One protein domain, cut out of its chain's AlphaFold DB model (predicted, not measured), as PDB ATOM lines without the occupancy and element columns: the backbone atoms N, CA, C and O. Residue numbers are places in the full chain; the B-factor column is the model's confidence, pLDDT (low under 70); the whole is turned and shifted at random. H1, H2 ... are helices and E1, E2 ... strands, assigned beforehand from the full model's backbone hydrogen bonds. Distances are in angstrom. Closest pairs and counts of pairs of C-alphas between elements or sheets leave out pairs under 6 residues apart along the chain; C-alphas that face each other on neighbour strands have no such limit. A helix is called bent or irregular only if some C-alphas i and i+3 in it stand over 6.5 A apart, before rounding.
ATOM      1  N   GLY A 176     133.946 165.231 187.361       64.81
ATOM      2  CA  GLY A 176     133.541 165.545 188.729       64.81
ATOM      3  C   GLY A 176     132.352 166.514 188.801       64.81
ATOM      4  O   GLY A 176     132.020 167.209 187.839       64.81
ATOM      5  N   ILE A 177     131.728 166.592 189.980       64.44
ATOM      6  CA  ILE A 177     130.522 167.401 190.256       64.44
ATOM      7  C   ILE A 177     130.672 168.858 189.792       64.44
ATOM      8  O   ILE A 177     129.776 169.387 189.140       64.44
ATOM      9  N   GLU A 178     131.810 169.491 190.059       65.50
ATOM     10  CA  GLU A 178     132.029 170.902 189.721       65.50
ATOM     11  C   GLU A 178     132.214 171.158 188.220       65.50
ATOM     12  O   GLU A 178     131.776 172.187 187.702       65.50
ATOM     13  N   SER A 179     132.822 170.213 187.501       69.06
ATOM     14  CA  SER A 179     132.965 170.290 186.040       69.06
ATOM     15  C   SER A 179     131.630 170.024 185.345       69.06
ATOM     16  O   SER A 179     131.266 170.728 184.405       69.06
ATOM     17  N   ARG A 180     130.838 169.088 185.886       72.12
ATOM     18  CA  ARG A 180     129.452 168.869 185.463       72.12
ATOM     19  C   ARG A 180     128.605 170.121 185.588       72.12
ATOM     20  O   ARG A 180     128.041 170.558 184.593       72.12
ATOM     21  N   LYS A 181     128.513 170.692 186.795       71.56
ATOM     22  CA  LYS A 181     127.726 171.908 187.052       71.56
ATOM     23  C   LYS A 181     128.120 173.019 186.082       71.56
ATOM     24  O   LYS A 181     127.256 173.646 185.480       71.56
ATOM     25  N   TYR A 182     129.423 173.207 185.872       72.81
ATOM     26  CA  TYR A 182     129.942 174.194 184.933       72.81
ATOM     27  C   TYR A 182     129.478 173.956 183.485       72.81
ATOM     28  O   TYR A 182     129.009 174.884 182.816       72.81
ATOM     29  N   PHE A 183     129.594 172.721 182.994       74.69
ATOM     30  CA  PHE A 183     129.140 172.363 181.653       74.69
ATOM     31  C   PHE A 183     127.636 172.545 181.483       74.69
ATOM     32  O   PHE A 183     127.213 173.134 180.492       74.69
ATOM     33  N   PHE A 184     126.836 172.110 182.461       74.62
ATOM     34  CA  PHE A 184     125.389 172.306 182.445       74.62
ATOM     35  C   PHE A 184     125.038 173.795 182.421       74.62
ATOM     36  O   PHE A 184     124.316 174.223 181.527       74.62
ATOM     37  N   ASN A 185     125.637 174.610 183.295       73.56
ATOM     38  CA  ASN A 185     125.453 176.066 183.295       73.56
ATOM     39  C   ASN A 185     125.798 176.699 181.946       73.56
ATOM     40  O   ASN A 185     125.133 177.627 181.492       73.56
ATOM     41  N   THR A 186     126.831 176.188 181.284       72.62
ATOM     42  CA  THR A 186     127.182 176.638 179.943       72.62
ATOM     43  C   THR A 186     126.154 176.215 178.902       72.62
ATOM     44  O   THR A 186     125.708 177.050 178.125       72.62
ATOM     45  N   CYS A 187     125.765 174.943 178.877       71.19
ATOM     46  CA  CYS A 187     124.775 174.453 177.926       71.19
ATOM     47  C   CYS A 187     123.426 175.162 178.112       71.19
ATOM     48  O   CYS A 187     122.724 175.369 177.134       71.19
ATOM     49  N   ILE A 188     123.094 175.613 179.330       71.00
ATOM     50  CA  ILE A 188     121.933 176.477 179.593       71.00
ATOM     51  C   ILE A 188     122.093 177.835 178.899       71.00
ATOM     52  O   ILE A 188     121.145 178.303 178.269       71.00
ATOM     53  N   LYS A 189     123.273 178.468 178.983       69.56
ATOM     54  CA  LYS A 189     123.558 179.729 178.267       69.56
ATOM     55  C   LYS A 189     123.437 179.545 176.753       69.56
ATOM     56  O   LYS A 189     122.867 180.393 176.073       69.56
ATOM     57  N   ASP A 190     123.907 178.405 176.261       68.81
ATOM     58  CA  ASP A 190     123.948 178.067 174.841       68.81
ATOM     59  C   ASP A 190     122.693 177.299 174.368       68.81
ATOM     60  O   ASP A 190     122.655 176.839 173.229       68.81
ATOM     61  N   ARG A 191     121.638 177.172 175.193       63.66
ATOM     62  CA  ARG A 191     120.500 176.248 174.959       63.66
ATOM     63  C   ARG A 191     119.721 176.495 173.670       63.66
ATOM     64  O   ARG A 191     119.053 175.605 173.163       63.66
ATOM     65  N   TYR A 192     119.811 177.710 173.142       63.00
ATOM     66  CA  TYR A 192     119.169 178.109 171.892       63.00
ATOM     67  C   TYR A 192     120.084 177.990 170.668       63.00
ATOM     68  O   TYR A 192     119.670 178.282 169.548       63.00
ATOM     69  N   ASN A 193     121.342 177.596 170.864       71.12
ATOM     70  CA  ASN A 193     122.327 177.451 169.811       71.12
ATOM     71  C   ASN A 193     123.012 176.085 169.921       71.12
ATOM     72  O   ASN A 193     124.022 175.910 170.602       71.12
ATOM     73  N   ARG A 194     122.465 175.124 169.171       74.38
ATOM     74  CA  ARG A 194     122.967 173.749 169.084       74.38
ATOM     75  C   ARG A 194     124.457 173.678 168.731       74.38
ATOM     76  O   ARG A 194     125.175 172.866 169.309       74.38
ATOM     77  N   PHE A 195     124.940 174.557 167.845       76.00
ATOM     78  CA  PHE A 195     126.362 174.623 167.508       76.00
ATOM     79  C   PHE A 195     127.207 175.076 168.705       76.00
ATOM     80  O   PHE A 195     128.260 174.498 168.940       76.00
ATOM     81  N   LEU A 196     126.779 176.083 169.474       76.62
ATOM     82  CA  LEU A 196     127.532 176.541 170.649       76.62
ATOM     83  C   LEU A 196     127.533 175.502 171.776       76.62
ATOM     84  O   LEU A 196     128.560 175.325 172.428       76.62
ATOM     85  N   ALA A 197     126.440 174.758 171.957       76.44
ATOM     86  CA  ALA A 197     126.402 173.622 172.878       76.44
ATOM     87  C   ALA A 197     127.393 172.516 172.456       76.44
ATOM     88  O   ALA A 197     128.207 172.069 173.270       76.44
ATOM     89  N   PHE A 198     127.404 172.147 171.171       81.00
ATOM     90  CA  PHE A 198     128.396 171.231 170.600       81.00
ATOM     91  C   PHE A 198     129.832 171.766 170.750       81.00
ATOM     92  O   PHE A 198     130.724 171.054 171.212       81.00
ATOM     93  N   PHE A 199     130.062 173.036 170.406       81.75
ATOM     94  CA  PHE A 199     131.359 173.706 170.515       81.75
ATOM     95  C   PHE A 199     131.857 173.664 171.957       81.75
ATOM     96  O   PHE A 199     133.022 173.372 172.207       81.75
ATOM     97  N   THR A 200     130.969 173.916 172.916       79.56
ATOM     98  CA  THR A 200     131.270 173.801 174.337       79.56
ATOM     99  C   THR A 200     131.683 172.376 174.687       79.56
ATOM    100  O   THR A 200     132.743 172.191 175.283       79.56
ATOM    101  N   LEU A 201     130.898 171.368 174.304       81.69
ATOM    102  CA  LEU A 201     131.208 169.964 174.588       81.69
ATOM    103  C   LEU A 201     132.577 169.549 174.026       81.69
ATOM    104  O   LEU A 201     133.353 168.885 174.719       81.69
ATOM    105  N   ARG A 202     132.881 169.973 172.794       83.06
ATOM    106  CA  ARG A 202     134.095 169.595 172.064       83.06
ATOM    107  C   ARG A 202     135.333 170.391 172.488       83.06
ATOM    108  O   ARG A 202     136.392 169.800 172.676       83.06
ATOM    109  N   TYR A 203     135.202 171.705 172.682       80.69
ATOM    110  CA  TYR A 203     136.330 172.640 172.841       80.69
ATOM    111  C   TYR A 203     136.325 173.451 174.148       80.69
ATOM    112  O   TYR A 203     137.309 174.131 174.450       80.69
ATOM    113  N   GLY A 204     135.224 173.455 174.905       70.25
ATOM    114  CA  GLY A 204     134.959 174.472 175.929       70.25
ATOM    115  C   GLY A 204     135.199 174.070 177.384       70.25
ATOM    116  O   GLY A 204     135.136 174.933 178.255       70.25
ATOM    117  N   VAL A 205     135.420 172.790 177.687       61.69
ATOM    118  CA  VAL A 205     135.080 172.279 179.032       61.69
ATOM    119  C   VAL A 205     136.244 171.657 179.807       61.69
ATOM    120  O   VAL A 205     136.094 171.345 180.982       61.69
ATOM    121  N   ASN A 206     137.425 171.501 179.214       59.06
ATOM    122  CA  ASN A 206     138.487 170.735 179.865       59.06
ATOM    123  C   ASN A 206     139.846 171.377 179.794       59.06
ATOM    124  O   ASN A 206     140.636 171.034 178.914       59.06
ATOM    125  N   PHE A 207     140.181 172.185 180.794       55.53
ATOM    126  CA  PHE A 207     141.594 172.393 181.019       55.53
ATOM    127  C   PHE A 207     141.979 172.550 182.498       55.53
ATOM    128  O   PHE A 207     142.443 173.596 182.936       55.53
ATOM    129  N   LEU A 208     141.855 171.451 183.242       49.22
ATOM    130  CA  LEU A 208     142.756 171.127 184.353       49.22
ATOM    131  C   LEU A 208     143.801 170.151 183.788       49.22
ATOM    132  O   LEU A 208     143.637 168.937 183.856       49.22
ATOM    133  N   LEU A 209     144.791 170.685 183.072       49.44
ATOM    134  CA  LEU A 209     145.811 169.914 182.349       49.44
ATOM    135  C   LEU A 209     147.177 170.097 183.010       49.44
ATOM    136  O   LEU A 209     148.090 170.627 182.374       49.44
ATOM    137  N   ASP A 210     147.331 169.656 184.252       47.38
ATOM    138  CA  ASP A 210     148.618 169.809 184.943       47.38
ATOM    139  C   ASP A 210     149.610 168.690 184.566       47.38
ATOM    140  O   ASP A 210     150.815 168.921 184.557       47.38
ATOM    141  N   ASN A 211     149.136 167.539 184.057       47.97
ATOM    142  CA  ASN A 211     149.993 166.408 183.666       47.97
ATOM    143  C   ASN A 211     149.848 165.992 182.194       47.97
ATOM    144  O   ASN A 211     148.745 165.846 181.678       47.97
ATOM    145  N   ASN A 212     150.976 165.779 181.500       50.69
ATOM    146  CA  ASN A 212     151.054 165.548 180.044       50.69
ATOM    147  C   ASN A 212     150.366 164.267 179.524       50.69
ATOM    148  O   ASN A 212     150.010 164.233 178.348       50.69
ATOM    149  N   ASN A 213     150.147 163.242 180.354       46.88
ATOM    150  CA  ASN A 213     149.505 161.990 179.918       46.88
ATOM    151  C   ASN A 213     147.970 162.023 180.033       46.88
ATOM    152  O   ASN A 213     147.285 161.476 179.167       46.88
ATOM    153  N   ASP A 214     147.424 162.737 181.020       52.56
ATOM    154  CA  ASP A 214     145.973 162.838 181.238       52.56
ATOM    155  C   ASP A 214     145.292 163.743 180.197       52.56
ATOM    156  O   ASP A 214     144.101 163.587 179.895       52.56
ATOM    157  N   LYS A 215     146.078 164.628 179.558       57.81
ATOM    158  CA  LYS A 215     145.612 165.563 178.518       57.81
ATOM    159  C   LYS A 215     144.945 164.857 177.343       57.81
ATOM    160  O   LYS A 215     143.899 165.289 176.864       57.81
ATOM    161  N   PHE A 216     145.522 163.741 176.909       66.06
ATOM    162  CA  PHE A 216     145.075 163.035 175.710       66.06
ATOM    163  C   PHE A 216     143.912 162.079 175.985       66.06
ATOM    164  O   PHE A 216     143.048 161.908 175.130       66.06
ATOM    165  N   GLY A 217     143.819 161.510 177.193       70.06
ATOM    166  CA  GLY A 217     142.671 160.686 177.589       70.06
ATOM    167  C   GLY A 217     141.375 161.496 177.691       70.06
ATOM    168  O   GLY A 217     140.310 161.042 177.273       70.06
ATOM    169  N   ILE A 218     141.459 162.723 178.208       72.69
ATOM    170  CA  ILE A 218     140.318 163.641 178.282       72.69
ATOM    171  C   ILE A 218     139.949 164.179 176.893       72.69
ATOM    172  O   ILE A 218     138.767 164.165 176.550       72.69
ATOM    173  N   ALA A 219     140.927 164.603 176.084       77.06
ATOM    174  CA  ALA A 219     140.680 165.086 174.724       77.06
ATOM    175  C   ALA A 219     140.038 164.008 173.834       77.06
ATOM    176  O   ALA A 219     139.019 164.276 173.204       77.06
ATOM    177  N   LYS A 220     140.552 162.768 173.859       82.38
ATOM    178  CA  LYS A 220     139.961 161.612 173.157       82.38
ATOM    179  C   LYS A 220     138.466 161.469 173.448       82.38
ATOM    180  O   LYS A 220     137.660 161.358 172.530       82.38
ATOM    181  N   ARG A 221     138.095 161.541 174.733       80.00
ATOM    182  CA  ARG A 221     136.693 161.499 175.171       80.00
ATOM    183  C   ARG A 221     135.863 162.631 174.592       80.00
ATOM    184  O   ARG A 221     134.757 162.367 174.147       80.00
ATOM    185  N   ARG A 222     136.381 163.868 174.583       81.62
ATOM    186  CA  ARG A 222     135.667 165.027 174.013       81.62
ATOM    187  C   ARG A 222     135.302 164.781 172.560       81.62
ATOM    188  O   ARG A 222     134.170 165.041 172.171       81.62
ATOM    189  N   PHE A 223     136.261 164.277 171.784       84.62
ATOM    190  CA  PHE A 223     136.040 163.981 170.378       84.62
ATOM    191  C   PHE A 223     134.926 162.941 170.221       84.62
ATOM    192  O   PHE A 223     133.930 163.255 169.581       84.62
ATOM    193  N   TRP A 224     134.995 161.794 170.904       85.06
ATOM    194  CA  TRP A 224     133.927 160.784 170.843       85.06
ATOM    195  C   TRP A 224     132.562 161.265 171.353       85.06
ATOM    196  O   TRP A 224     131.555 161.048 170.689       85.06
ATOM    197  N   GLU A 225     132.506 161.945 172.500       84.44
ATOM    198  CA  GLU A 225     131.252 162.492 173.039       84.44
ATOM    199  C   GLU A 225     130.636 163.517 172.082       84.44
ATOM    200  O   GLU A 225     129.417 163.598 171.967       84.44
ATOM    201  N   SER A 226     131.461 164.287 171.369       83.06
ATOM    202  CA  SER A 226     130.972 165.224 170.359       83.06
ATOM    203  C   SER A 226     130.465 164.531 169.091       83.06
ATOM    204  O   SER A 226     129.511 165.022 168.501       83.06
ATOM    205  N   GLU A 227     131.016 163.373 168.707       81.69
ATOM    206  CA  GLU A 227     130.471 162.569 167.601       81.69
ATOM    207  C   GLU A 227     129.110 161.948 167.974       81.69
ATOM    208  O   GLU A 227     128.198 161.918 167.147       81.69
ATOM    209  N   LEU A 228     128.918 161.542 169.242       80.25
ATOM    210  CA  LEU A 228     127.605 161.107 169.748       80.25
ATOM    211  C   LEU A 228     126.533 162.197 169.638       80.25
ATOM    212  O   LEU A 228     125.354 161.865 169.603       80.25
ATOM    213  N   PHE A 229     126.923 163.475 169.543       79.25
ATOM    214  CA  PHE A 229     125.988 164.606 169.580       79.25
ATOM    215  C   PHE A 229     125.137 164.649 168.305       79.25
ATOM    216  O   PHE A 229     124.175 165.409 168.212       79.25
ATOM    217  N   GLY A 230     125.479 163.822 167.307       67.25
ATOM    218  CA  GLY A 230     124.773 163.757 166.032       67.25
ATOM    219  C   GLY A 230     125.001 165.006 165.189       67.25
ATOM    220  O   GLY A 230     124.254 165.273 164.253       67.25
ATOM    221  N   PHE A 231     126.025 165.795 165.525       65.75
ATOM    222  CA  PHE A 231     126.521 166.861 164.671       65.75
ATOM    223  C   PHE A 231     127.504 166.237 163.683       65.75
ATOM    224  O   PHE A 231     128.715 166.382 163.831       65.75
ATOM    225  N   GLU A 232     126.979 165.438 162.749       56.81
ATOM    226  CA  GLU A 232     127.794 164.581 161.888       56.81
ATOM    227  C   GLU A 232     128.889 165.388 161.190       56.81
ATOM    228  O   GLU A 232     128.628 166.316 160.425       56.81
ATOM    229  N   TYR A 233     130.136 165.027 161.469       55.84
ATOM    230  CA  TYR A 233     131.302 165.645 160.860       55.84
ATOM    231  C   TYR A 233     131.392 165.327 159.355       55.84
ATOM    232  O   TYR A 233     131.952 166.097 158.564       55.84
ATOM    233  N   ASP A 234     130.817 164.191 158.951       47.78
ATOM    234  CA  ASP A 234     130.927 163.660 157.602       47.78
ATOM    235  C   ASP A 234     130.029 164.438 156.638       47.78
ATOM    236  O   ASP A 234     128.817 164.278 156.554       47.78
ATOM    237  N   ASN A 235     130.647 165.368 155.925       48.78
ATOM    238  CA  ASN A 235     130.035 166.130 154.848       48.78
ATOM    239  C   ASN A 235     128.784 166.971 155.147       48.78
ATOM    240  O   ASN A 235     128.290 167.601 154.207       48.78
ATOM    241  N   THR A 236     128.346 167.127 156.401       55.06
ATOM    242  CA  THR A 236     127.201 167.997 156.704       55.06
ATOM    243  C   THR A 236     127.500 169.442 156.308       55.06
ATOM    244  O   THR A 236     128.310 170.159 156.908       55.06
ATOM    245  N   LYS A 237     126.825 169.899 155.246       54.97
ATOM    246  CA  LYS A 237     126.910 171.278 154.737       54.97
ATOM    247  C   LYS A 237     126.716 172.298 155.864       54.97
ATOM    248  O   LYS A 237     127.356 173.343 155.856       54.97
ATOM    249  N   ALA A 238     125.903 171.957 156.862       55.69
ATOM    250  CA  ALA A 238     125.579 172.800 158.000       55.69
ATOM    251  C   ALA A 238     126.769 173.040 158.961       55.69
ATOM    252  O   ALA A 238     127.008 174.189 159.337       55.69
ATOM    253  N   PHE A 239     127.554 172.018 159.343       63.34
ATOM    254  CA  PHE A 239     128.741 172.218 160.199       63.34
ATOM    255  C   PHE A 239     129.790 173.066 159.484       63.34
ATOM    256  O   PHE A 239     130.298 174.055 160.012       63.34
ATOM    257  N   LYS A 240     130.035 172.717 158.225       62.84
ATOM    258  CA  LYS A 240     130.934 173.421 157.313       62.84
ATOM    259  C   LYS A 240     130.555 174.898 157.153       62.84
ATOM    260  O   LYS A 240     131.421 175.771 157.215       62.84
ATOM    261  N   LEU A 241     129.258 175.180 157.029       59.53
ATOM    262  CA  LEU A 241     128.710 176.531 156.977       59.53
ATOM    263  C   LEU A 241     128.907 177.287 158.297       59.53
ATOM    264  O   LEU A 241     129.354 178.428 158.263       59.53
ATOM    265  N   ALA A 242     128.651 176.668 159.456       62.72
ATOM    266  CA  ALA A 242     128.895 177.306 160.754       62.72
ATOM    267  C   ALA A 242     130.365 177.706 160.938       62.72
ATOM    268  O   ALA A 242     130.648 178.840 161.320       62.72
ATOM    269  N   ILE A 243     131.308 176.819 160.609       66.94
ATOM    270  CA  ILE A 243     132.744 177.127 160.663       66.94
ATOM    271  C   ILE A 243     133.108 178.264 159.702       66.94
ATOM    272  O   ILE A 243     133.858 179.171 160.068       66.94
ATOM    273  N   GLY A 244     132.525 178.265 158.503       59.25
ATOM    274  CA  GLY A 244     132.652 179.372 157.565       59.25
ATOM    275  C   GLY A 244     132.134 180.703 158.122       59.25
ATOM    276  O   GLY A 244     132.797 181.729 157.986       59.25
ATOM    277  N   ILE A 245     131.001 180.690 158.824       58.56
ATOM    278  CA  ILE A 245     130.444 181.870 159.494       58.56
ATOM    279  C   ILE A 245     131.408 182.395 160.571       58.56
ATOM    280  O   ILE A 245     131.653 183.599 160.613       58.56
ATOM    281  N   PHE A 246     132.007 181.534 161.405       60.59
ATOM    282  CA  PHE A 246     133.010 181.979 162.389       60.59
ATOM    283  C   PHE A 246     134.250 182.593 161.735       60.59
ATOM    284  O   PHE A 246     134.797 183.552 162.281       60.59
ATOM    285  N   LYS A 247     134.663 182.076 160.569       60.66
ATOM    286  CA  LYS A 247     135.758 182.641 159.767       60.66
ATOM    287  C   LYS A 247     135.432 184.058 159.292       60.66
ATOM    288  O   LYS A 247     136.258 184.948 159.445       60.66
ATOM    289  N   ILE A 248     134.234 184.265 158.743       50.34
ATOM    290  CA  ILE A 248     133.806 185.556 158.181       50.34
ATOM    291  C   ILE A 248     133.553 186.589 159.283       50.34
ATOM    292  O   ILE A 248     134.029 187.718 159.211       50.34
ATOM    293  N   LEU A 249     132.800 186.209 160.317       48.16
ATOM    294  CA  LEU A 249     132.331 187.146 161.341       48.16
ATOM    295  C   LEU A 249     133.387 187.467 162.406       48.16
ATOM    296  O   LEU A 249     133.144 188.319 163.259       48.16
ATOM    297  N   ASN A 250     134.548 186.802 162.361       56.69
ATOM    298  CA  ASN A 250     135.706 187.058 163.218       56.69
ATOM    299  C   ASN A 250     135.330 187.165 164.710       56.69
ATOM    300  O   ASN A 250     135.812 188.033 165.445       56.69
ATOM    301  N   PHE A 251     134.408 186.306 165.162       60.16
ATOM    302  CA  PHE A 251     133.875 186.392 166.516       60.16
ATOM    303  C   PHE A 251     134.966 186.104 167.538       60.16
ATOM    304  O   PHE A 251     135.438 184.967 167.655       60.16
ATOM    305  N   LYS A 252     135.316 187.131 168.317       71.44
ATOM    306  CA  LYS A 252     136.255 187.021 169.433       71.44
ATOM    307  C   LYS A 252     135.789 185.937 170.395       71.44
ATOM    308  O   LYS A 252     134.626 185.901 170.797       71.44
ATOM    309  N   TYR A 253     136.706 185.049 170.740       73.94
ATOM    310  CA  TYR A 253     136.498 184.027 171.743       73.94
ATOM    311  C   TYR A 253     137.159 184.472 173.037       73.94
ATOM    312  O   TYR A 253     138.352 184.769 173.071       73.94
ATOM    313  N   LYS A 254     136.373 184.502 174.111       73.12
ATOM    314  CA  LYS A 254     136.900 184.692 175.457       73.12
ATOM    315  C   LYS A 254     137.043 183.313 176.105       73.12
ATOM    316  O   LYS A 254     136.024 182.640 176.281       73.12
ATOM    317  N   PRO A 255     138.266 182.890 176.468       68.12
ATOM    318  CA  PRO A 255     138.469 181.659 177.213       68.12
ATOM    319  C   PRO A 255     137.638 181.641 178.502       68.12
ATOM    320  O   PRO A 255     137.418 182.667 179.145       68.12
ATOM    321  N   ARG A 256     137.145 180.455 178.845       67.75
ATOM    322  CA  ARG A 256     136.226 180.195 179.958       67.75
ATOM    323  C   ARG A 256     136.953 180.163 181.317       67.75
ATOM    324  O   ARG A 256     138.154 179.963 181.358       67.75
ATOM    325  N   GLU A 257     136.241 180.323 182.435       55.06
ATOM    326  CA  GLU A 257     136.828 180.529 183.787       55.06
ATOM    327  C   GLU A 257     137.566 179.319 184.404       55.06
ATOM    328  O   GLU A 257     138.213 179.456 185.436       55.06
ATOM    329  N   LYS A 258     137.524 178.136 183.775       61.22
ATOM    330  CA  LYS A 258     138.227 176.917 184.226       61.22
ATOM    331  C   LYS A 258     139.086 176.338 183.100       61.22
ATOM    332  O   LYS A 258     138.796 175.267 182.563       61.22
ATOM    333  N   VAL A 259     140.099 177.106 182.699       63.97
ATOM    334  CA  VAL A 259     140.997 176.790 181.579       63.97
ATOM    335  C   VAL A 259     142.473 176.721 182.011       63.97
ATOM    336  O   VAL A 259     142.872 177.378 182.968       63.97
ATOM    337  N   ASN A 260     143.305 175.974 181.279       70.94
ATOM    338  CA  ASN A 260     144.726 175.816 181.539       70.94
ATOM    339  C   ASN A 260     145.371 177.105 181.067       70.94
ATOM    340  O   ASN A 260     145.289 177.470 179.887       70.94
ATOM    341  N   GLN A 261     145.966 177.801 182.024       74.69
ATOM    342  CA  GLN A 261     146.483 179.138 181.806       74.69
ATOM    343  C   GLN A 261     147.619 179.133 180.781       74.69
ATOM    344  O   GLN A 261     147.661 180.031 179.948       74.69
ATOM    345  N   ASP A 262     148.448 178.085 180.728       77.81
ATOM    346  CA  ASP A 262     149.517 177.966 179.726       77.81
ATOM    347  C   ASP A 262     148.971 177.821 178.304       77.81
ATOM    348  O   ASP A 262     149.516 178.388 177.355       77.81
ATOM    349  N   PHE A 263     147.894 177.054 178.127       78.88
ATOM    350  CA  PHE A 263     147.242 176.888 176.833       78.88
ATOM    351  C   PHE A 263     146.634 178.210 176.368       78.88
ATOM    352  O   PHE A 263     146.787 178.571 175.200       78.88
ATOM    353  N   VAL A 264     146.000 178.952 177.281       80.12
ATOM    354  CA  VAL A 264     145.450 180.283 177.002       80.12
ATOM    355  C   VAL A 264     146.549 181.296 176.709       80.12
ATOM    356  O   VAL A 264     146.440 182.019 175.726       80.12
ATOM    357  N   ALA A 265     147.628 181.317 177.486       82.75
ATOM    358  CA  ALA A 265     148.756 182.211 177.255       82.75
ATOM    359  C   ALA A 265     149.389 181.948 175.881       82.75
ATOM    360  O   ALA A 265     149.638 182.880 175.117       82.75
ATOM    361  N   LYS A 266     149.577 180.672 175.511       83.19
ATOM    362  CA  LYS A 266     150.034 180.292 174.164       83.19
ATOM    363  C   LYS A 266     149.026 180.677 173.090       83.19
ATOM    364  O   LYS A 266     149.421 181.191 172.059       83.19
ATOM    365  N   PHE A 267     147.730 180.481 173.323       85.00
ATOM    366  CA  PHE A 267     146.688 180.908 172.389       85.00
ATOM    367  C   PHE A 267     146.736 182.415 172.127       85.00
ATOM    368  O   PHE A 267     146.776 182.832 170.977       85.00
ATOM    369  N   GLN A 268     146.787 183.216 173.189       84.25
ATOM    370  CA  GLN A 268     146.855 184.672 173.106       84.25
ATOM    371  C   GLN A 268     148.135 185.149 172.415       84.25
ATOM    372  O   GLN A 268     148.103 186.151 171.704       84.25
ATOM    373  N   LYS A 269     149.244 184.422 172.601       86.88
ATOM    374  CA  LYS A 269     150.524 184.688 171.942       86.88
ATOM    375  C   LYS A 269     150.513 184.319 170.455       86.88
ATOM    376  O   LYS A 269     150.971 185.106 169.635       86.88
ATOM    377  N   ASP A 270     150.029 183.126 170.121       82.81
ATOM    378  CA  ASP A 270     150.131 182.551 168.777       82.81
ATOM    379  C   ASP A 270     149.018 183.069 167.841       82.81
ATOM    380  O   ASP A 270     149.185 183.062 166.623       82.81
ATOM    381  N   TYR A 271     147.892 183.539 168.397       79.50
ATOM    382  CA  TYR A 271     146.717 183.996 167.648       79.50
ATOM    383  C   TYR A 271     146.279 185.402 168.096       79.50
ATOM    384  O   TYR A 271     145.430 185.531 168.980       79.50
ATOM    385  N   PRO A 272     146.774 186.484 167.462       72.69
ATOM    386  CA  PRO A 272     146.469 187.863 167.871       72.69
ATOM    387  C   PRO A 272     144.983 188.227 167.715       72.69
ATOM    388  O   PRO A 272     144.458 189.077 168.436       72.69
ATOM    389  N   ASN A 273     144.273 187.556 166.802       64.75
ATOM    390  CA  ASN A 273     142.850 187.786 166.568       64.75
ATOM    391  C   ASN A 273     141.938 187.080 167.577       64.75
ATOM    392  O   ASN A 273     140.798 187.516 167.719       64.75
ATOM    393  N   GLN A 274     142.423 186.080 168.316       75.62
ATOM    394  CA  GLN A 274     141.711 185.419 169.416       75.62
ATOM    395  C   GLN A 274     140.234 185.102 169.113       75.62
ATOM    396  O   GLN A 274     139.338 185.452 169.882       75.62
ATOM    397  N   THR A 275     139.946 184.491 167.967       77.31
ATOM    398  CA  THR A 275     138.575 184.140 167.563       77.31
ATOM    399  C   THR A 275     138.172 182.719 167.931       77.31
ATOM    400  O   THR A 275     138.995 181.899 168.331       77.31
ATOM    401  N   HIS A 276     136.883 182.403 167.769       75.94
ATOM    402  CA  HIS A 276     136.386 181.030 167.906       75.94
ATOM    403  C   HIS A 276     137.072 180.085 166.912       75.94
ATOM    404  O   HIS A 276     137.390 178.955 167.272       75.94
ATOM    405  N   LEU A 277     137.340 180.548 165.685       77.62
ATOM    406  CA  LEU A 277     138.067 179.761 164.693       77.62
ATOM    407  C   LEU A 277     139.523 179.541 165.116       77.62
ATOM    408  O   LEU A 277     140.001 178.412 165.070       77.62
ATOM    409  N   ASP A 278     140.208 180.590 165.574       81.12
ATOM    410  CA  ASP A 278     141.583 180.478 166.072       81.12
ATOM    411  C   ASP A 278     141.674 179.454 167.213       81.12
ATOM    412  O   ASP A 278     142.590 178.630 167.262       81.12
ATOM    413  N   TRP A 279     140.690 179.476 168.119       85.00
ATOM    414  CA  TRP A 279     140.618 178.546 169.242       85.00
ATOM    415  C   TRP A 279     140.481 177.098 168.776       85.00
ATOM    416  O   TRP A 279     141.234 176.233 169.223       85.00
ATOM    417  N   ILE A 280     139.555 176.843 167.850       83.19
ATOM    418  CA  ILE A 280     139.355 175.528 167.229       83.19
ATOM    419  C   ILE A 280     140.650 175.038 166.584       83.19
ATOM    420  O   ILE A 280     141.084 173.916 166.847       83.19
ATOM    421  N   LEU A 281     141.276 175.878 165.755       81.62
ATOM    422  CA  LEU A 281     142.487 175.522 165.022       81.62
ATOM    423  C   LEU A 281     143.606 175.139 165.981       81.62
ATOM    424  O   LEU A 281     144.240 174.099 165.800       81.62
ATOM    425  N   LYS A 282     143.824 175.943 167.024       84.81
ATOM    426  CA  LYS A 282     144.805 175.620 168.055       84.81
ATOM    427  C   LYS A 282     144.473 174.301 168.752       84.81
ATOM    428  O   LYS A 282     145.343 173.443 168.867       84.81
ATOM    429  N   TYR A 283     143.227 174.139 169.198       84.88
ATOM    430  CA  TYR A 283     142.786 172.962 169.943       84.88
ATOM    431  C   TYR A 283     143.013 171.672 169.151       84.88
ATOM    432  O   TYR A 283     143.594 170.717 169.663       84.88
ATOM    433  N   GLU A 284     142.604 171.639 167.886       85.25
ATOM    434  CA  GLU A 284     142.732 170.440 167.061       85.25
ATOM    435  C   GLU A 284     144.170 170.179 166.612       85.25
ATOM    436  O   GLU A 284     144.582 169.018 166.576       85.25
ATOM    437  N   ASN A 285     144.964 171.217 166.322       84.56
ATOM    438  CA  ASN A 285     146.387 171.034 166.016       84.56
ATOM    439  C   ASN A 285     147.121 170.373 167.190       84.56
ATOM    440  O   ASN A 285     147.889 169.439 166.972       84.56
ATOM    441  N   ASP A 286     146.840 170.806 168.421       82.88
ATOM    442  CA  ASP A 286     147.564 170.348 169.609       82.88
ATOM    443  C   ASP A 286     147.040 169.000 170.153       82.88
ATOM    444  O   ASP A 286     147.811 168.238 170.741       82.88
ATOM    445  N   LEU A 287     145.750 168.678 169.968       82.94
ATOM    446  CA  LEU A 287     145.096 167.536 170.641       82.94
ATOM    447  C   LEU A 287     144.522 166.454 169.714       82.94
ATOM    448  O   LEU A 287     144.207 165.358 170.192       82.94
ATOM    449  N   LEU A 288     144.400 166.727 168.413       84.50
ATOM    450  CA  LEU A 288     143.907 165.769 167.416       84.50
ATOM    451  C   LEU A 288     144.979 165.441 166.370       84.50
ATOM    452  O   LEU A 288     145.258 164.269 166.111       84.50
ATOM    453  N   TYR A 289     145.616 166.466 165.806       86.25
ATOM    454  CA  TYR A 289     146.571 166.325 164.705       86.25
ATOM    455  C   TYR A 289     148.037 166.277 165.141       86.25
ATOM    456  O   TYR A 289     148.894 165.913 164.338       86.25
ATOM    457  N   ALA A 290     148.340 166.570 166.406       85.12
ATOM    458  CA  ALA A 290     149.682 166.397 166.943       85.12
ATOM    459  C   ALA A 290     150.118 164.921 166.914       85.12
ATOM    460  O   ALA A 290     149.315 163.999 167.106       85.12
ATOM    461  N   ASN A 291     151.418 164.699 166.708       85.19
ATOM    462  CA  ASN A 291     152.020 163.373 166.809       85.19
ATOM    463  C   ASN A 291     152.086 162.918 168.267       85.19
ATOM    464  O   ASN A 291     152.426 163.686 169.170       85.19
ATOM    465  N   LYS A 292     151.809 161.634 168.490       79.00
ATOM    466  CA  LYS A 292     151.923 161.004 169.800       79.00
ATOM    467  C   LYS A 292     153.402 160.963 170.219       79.00
ATOM    468  O   LYS A 292     154.206 160.392 169.482       79.00
ATOM    469  N   PRO A 293     153.780 161.473 171.409       74.12
ATOM    470  CA  PRO A 293     155.183 161.506 171.842       74.12
ATOM    471  C   PRO A 293     155.852 160.127 171.857       74.12
ATOM    472  O   PRO A 293     157.020 159.990 171.515       74.12
ATOM    473  N   THR A 294     155.092 159.085 172.209       73.44
ATOM    474  CA  THR A 294     155.570 157.696 172.276       73.44
ATOM    475  C   THR A 294     155.506 156.945 170.941       73.44
ATOM    476  O   THR A 294     155.972 155.814 170.862       73.44
ATOM    477  N   SER A 295     154.944 157.549 169.889       77.75
ATOM    478  CA  SER A 295     154.917 156.994 168.528       77.75
ATOM    479  C   SER A 295     154.881 158.135 167.499       77.75
ATOM    480  O   SER A 295     153.814 158.481 166.989       77.75
ATOM    481  N   PRO A 296     156.039 158.740 167.162       72.44
ATOM    482  CA  PRO A 296     156.109 159.976 166.370       72.44
ATOM    483  C   PRO A 296     155.543 159.881 164.944       72.44
ATOM    484  O   PRO A 296     155.344 160.903 164.297       72.44
ATOM    485  N   LYS A 297     155.288 158.665 164.438       78.31
ATOM    486  CA  LYS A 297     154.671 158.410 163.123       78.31
ATOM    487  C   LYS A 297     153.138 158.303 163.180       78.31
ATOM    488  O   LYS A 297     152.499 158.076 162.152       78.31
ATOM    489  N   GLN A 298     152.545 158.430 164.367       84.56
ATOM    490  CA  GLN A 298     151.111 158.314 164.600       84.56
ATOM    491  C   GLN A 298     150.569 159.595 165.244       84.56
ATOM    492  O   GLN A 298     150.940 159.957 166.356       84.56
ATOM    493  N   THR A 299     149.633 160.249 164.562       87.69
ATOM    494  CA  THR A 299     148.823 161.348 165.109       87.69
ATOM    495  C   THR A 299     147.854 160.834 166.172       87.69
ATOM    496  O   THR A 299     147.386 159.693 166.067       87.69
ATOM    497  N   TRP A 300     147.438 161.687 167.104       86.38
ATOM    498  CA  TRP A 300     146.401 161.346 168.081       86.38
ATOM    499  C   TRP A 300     145.076 160.903 167.449       86.38
ATOM    500  O   TRP A 300     144.513 159.913 167.899       86.38
ATOM    501  N   GLN A 301     144.652 161.514 166.341       88.94
ATOM    502  CA  GLN A 301     143.479 161.096 165.562       88.94
ATOM    503  C   GLN A 301     143.525 159.609 165.178       88.94
ATOM    504  O   GLN A 301     142.629 158.841 165.514       88.94
ATOM    505  N   LYS A 302     144.602 159.181 164.505       88.94
ATOM    506  CA  LYS A 302     144.813 157.772 164.133       88.94
ATOM    507  C   LYS A 302     144.784 156.849 165.347       88.94
ATOM    508  O   LYS A 302     144.256 155.748 165.248       88.94
ATOM    509  N   PHE A 303     145.361 157.278 166.469       88.12
ATOM    510  CA  PHE A 303     145.320 156.505 167.707       88.12
ATOM    511  C   PHE A 303     143.888 156.379 168.246       88.12
ATOM    512  O   PHE A 303     143.477 155.270 168.567       88.12
ATOM    513  N   TYR A 304     143.115 157.467 168.294       88.62
ATOM    514  CA  TYR A 304     141.721 157.451 168.753       88.62
ATOM    515  C   TYR A 304     140.849 156.543 167.877       88.62
ATOM    516  O   TYR A 304     140.144 155.686 168.398       88.62
ATOM    517  N   ASN A 305     140.966 156.653 166.552       89.00
ATOM    518  CA  ASN A 305     140.212 155.825 165.608       89.00
ATOM    519  C   ASN A 305     140.570 154.333 165.737       89.00
ATOM    520  O   ASN A 305     139.687 153.482 165.789       89.00
ATOM    521  N   GLN A 306     141.861 154.001 165.861       88.06
ATOM    522  CA  GLN A 306     142.294 152.617 166.096       88.06
ATOM    523  C   GLN A 306     141.798 152.063 167.434       88.06
ATOM    524  O   GLN A 306     141.430 150.894 167.505       88.06
ATOM    525  N   ASP A 307     141.775 152.889 168.480       84.88
ATOM    526  CA  ASP A 307     141.280 152.498 169.800       84.88
ATOM    527  C   ASP A 307     139.765 152.243 169.778       84.88
ATOM    528  O   ASP A 307     139.295 151.270 170.364       84.88
ATOM    529  N   ALA A 308     139.000 153.045 169.032       86.00
ATOM    530  CA  ALA A 308     137.574 152.807 168.815       86.00
ATOM    531  C   ALA A 308     137.316 151.481 168.081       86.00
ATOM    532  O   ALA A 308     136.477 150.691 168.517       86.00
ATOM    533  N   ILE A 309     138.080 151.202 167.018       87.44
ATOM    534  CA  ILE A 309     138.003 149.940 166.264       87.44
ATOM    535  C   ILE A 309     138.362 148.751 167.164       87.44
ATOM    536  O   ILE A 309     137.637 147.763 167.198       87.44
ATOM    537  N   ALA A 310     139.449 148.850 167.935       85.56
ATOM    538  CA  ALA A 310     139.900 147.783 168.831       85.56
ATOM    539  C   ALA A 310     138.868 147.425 169.914       85.56
ATOM    540  O   ALA A 310     138.887 146.313 170.445       85.56
ATOM    541  N   ASN A 311     137.973 148.359 170.237       78.75
ATOM    542  CA  ASN A 311     136.910 148.172 171.213       78.75
ATOM    543  C   ASN A 311     135.516 147.970 170.590       78.75
ATOM    544  O   ASN A 311     134.542 147.929 171.337       78.75
ATOM    545  N   ASN A 312     135.414 147.793 169.266       81.00
ATOM    546  CA  ASN A 312     134.153 147.592 168.538       81.00
ATOM    547  C   ASN A 312     133.102 148.693 168.784       81.00
ATOM    548  O   ASN A 312     131.915 148.396 168.883       81.00
ATOM    549  N   LEU A 313     133.528 149.954 168.903       81.38
ATOM    550  CA  LEU A 313     132.602 151.088 169.016       81.38
ATOM    551  C   LEU A 313     131.834 151.334 167.708       81.38
ATOM    552  O   LEU A 313     132.286 150.908 166.650       81.38
ATOM    553  N   ASP A 314     130.715 152.064 167.760       79.25
ATOM    554  CA  ASP A 314     129.961 152.497 166.570       79.25
ATOM    555  C   ASP A 314     130.879 153.136 165.509       79.25
ATOM    556  O   ASP A 314     131.810 153.881 165.830       79.25
ATOM    557  N   THR A 315     130.605 152.873 164.229       80.06
ATOM    558  CA  THR A 315     131.357 153.408 163.080       80.06
ATOM    559  C   THR A 315     131.545 154.928 163.106       80.06
ATOM    560  O   THR A 315     132.594 155.418 162.686       80.06
ATOM    561  N   ARG A 316     130.587 155.679 163.665       77.62
ATOM    562  CA  ARG A 316     130.657 157.138 163.844       77.62
ATOM    563  C   ARG A 316     131.808 157.551 164.772       77.62
ATOM    564  O   ARG A 316     132.428 158.587 164.569       77.62
ATOM    565  N   LEU A 317     132.167 156.709 165.745       82.06
ATOM    566  CA  LEU A 317     133.277 156.930 166.685       82.06
ATOM    567  C   LEU A 317     134.635 156.457 166.139       82.06
ATOM    568  O   LEU A 317     135.683 156.818 166.683       82.06
ATOM    569  N   GLN A 318     134.628 155.646 165.077       85.75
ATOM    570  CA  GLN A 318     135.828 155.082 164.449       85.75
ATOM    571  C   GLN A 318     136.475 156.024 163.423       85.75
ATOM    572  O   GLN A 318     137.614 155.793 163.023       85.75
ATOM    573  N   ASN A 319     135.777 157.087 163.014       80.69
ATOM    574  CA  ASN A 319     136.199 158.009 161.959       80.69
ATOM    575  C   ASN A 319     136.196 159.473 162.423       80.69
ATOM    576  O   ASN A 319     135.739 160.355 161.698       80.69
ATOM    577  N   ILE A 320     136.747 159.761 163.608       81.69
ATOM    578  CA  ILE A 320     136.844 161.145 164.090       81.69
ATOM    579  C   ILE A 320     137.663 161.975 163.103       81.69
ATOM    580  O   ILE A 320     138.800 161.624 162.758       81.69
ATOM    581  N   GLN A 321     137.122 163.128 162.721       75.62
ATOM    582  CA  GLN A 321     137.820 164.143 161.946       75.62
ATOM    583  C   GLN A 321     137.688 165.523 162.601       75.62
ATOM    584  O   GLN A 321     136.780 165.781 163.386       75.62
ATOM    585  N   GLY A 322     138.663 166.385 162.329       72.31
ATOM    586  CA  GLY A 322     138.693 167.805 162.699       72.31
ATOM    587  C   GLY A 322     138.842 168.683 161.455       72.31
ATOM    588  O   GLY A 322     139.067 168.171 160.364       72.31
ATOM    589  N   ILE A 323     138.722 169.998 161.601       68.81
ATOM    590  CA  ILE A 323     138.544 170.996 160.523       68.81
ATOM    591  C   ILE A 323     139.820 171.186 159.691       68.81
ATOM    592  O   ILE A 323     139.787 171.590 158.530       68.81
ATOM    593  N   THR A 324     140.959 170.851 160.283       57.75
ATOM    594  CA  THR A 324     142.304 171.188 159.814       57.75
ATOM    595  C   THR A 324     142.812 170.521 158.518       57.75
ATOM    596  O   THR A 324     143.690 171.131 157.909       57.75
ATOM    597  N   PRO A 325     142.353 169.356 158.010       47.66
ATOM    598  CA  PRO A 325     142.982 168.775 156.824       47.66
ATOM    599  C   PRO A 325     142.739 169.596 155.552       47.66
ATOM    600  O   PRO A 325     143.441 169.387 154.570       47.66
ATOM    601  N   ASN A 326     141.778 170.533 155.558       51.59
ATOM    602  CA  ASN A 326     141.466 171.378 154.406       51.59
ATOM    603  C   ASN A 326     141.133 172.820 154.843       51.59
ATOM    604  O   ASN A 326     139.998 173.287 154.739       51.59
ATOM    605  N   LYS A 327     142.144 173.518 155.377       50.56
ATOM    606  CA  LYS A 327     142.042 174.876 155.948       50.56
ATOM    607  C   LYS A 327     141.511 175.954 154.983       50.56
ATOM    608  O   LYS A 327     140.981 176.962 155.458       50.56
ATOM    609  N   ASP A 328     141.570 175.738 153.666       48.72
ATOM    610  CA  ASP A 328     141.433 176.847 152.711       48.72
ATOM    611  C   ASP A 328     140.201 176.838 151.799       48.72
ATOM    612  O   ASP A 328     139.906 177.880 151.225       48.72
TER     613      ASP A 328
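Overview. This is residues 176 to 328 of the 921 residues of an uncharacterized protein of Helicobacter cinaedi CCUG 18818 = ATCC BAA-847 (UniProt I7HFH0). A compact helical body has H2 and H3 side by side, running opposite ways, while H6 passes close to both at a steep angle near the middle. H1 folds back on H2; H4 packs on the first residues of H6, with H5 near H6 too, and the short H8 packs on both H3 and H7. The 153 printed residues hold, in order, H1 to H6, the strand E1, H7 and H8, and the class is mostly helix. The radius of gyration of the C-alphas is 15.2 A, and the C-alphas span 38 by 37 by 36 A, a rounded outline.

Along the chain. H1, residues 177 to 189, begins at C-alpha 177 (130.522, 167.401, 190.256) and is 18.6 A long. H2 is residues 194 to 204; it is neither bent nor irregular, but only just: C-alphas 201 and 204 are 6.0 A apart. H3, residues 214 to 228, is the longest helix, 21.7 A from C-alpha 214 (145.973, 162.838, 181.238). H4 is residues 237 to 249, 18.0 A, H5 residues 261 to 270, and H6 residues 276 to 287, 16.3 A. E1, residues 295 to 299, pairs with no named strand. H7 is residues 300 to 310, 15.1 A, and H8, residues 315 to 318, ends at C-alpha 318 (135.828, 155.082, 164.449).

Arrangement. H1 and H2 form a helical hairpin and touch at Cys 187 and Ala 197, their closest C-alphas, 5.4 A apart, at a shallow tilt of 33 degrees, only just short of steep. H2 and H3, also a helical hairpin, touch at Arg 202 and Arg 222, C-alphas 5.2 A apart, at a shallow tilt of 15 degrees, opposite ways. H4 touches H6 with residues 243 to 247 alone, the closest C-alphas being those of Phe 246 and Leu 277, 6.0 A apart, at a steep tilt of 64 degrees. Of these three pairs of helices that touch and have a tilt, 2 are at a shallow tilt, a mostly aligned packing, only just. H6 is close but not clearly touching H3, with C-alphas 219 and 287 6.5 A apart, and H5, with C-alphas 267 and 282 7.1 A apart. H8 touches H3 at Trp 224 and Leu 317, C-alphas 5.7 A apart, and H7 at Asn 305 and Gln 318, C-alphas 4.6 A apart. E1 and H7 meet only through their link. In H1 to H7 every O i to N i+4 pair is within hydrogen-bond range; H8 is too short for such a pair.

Size, cuts and confidence. The C-alphas of Pro 272 and Asn 312 are the two farthest apart, 42.1 A. The printed part has no cut, and the link from H4 to H5, 11 residues, is long. The mean pLDDT of the printed part is 72.4, and 54 residues are under 70, among them residues 205 to 216, 230 to 251 and 323 to 328.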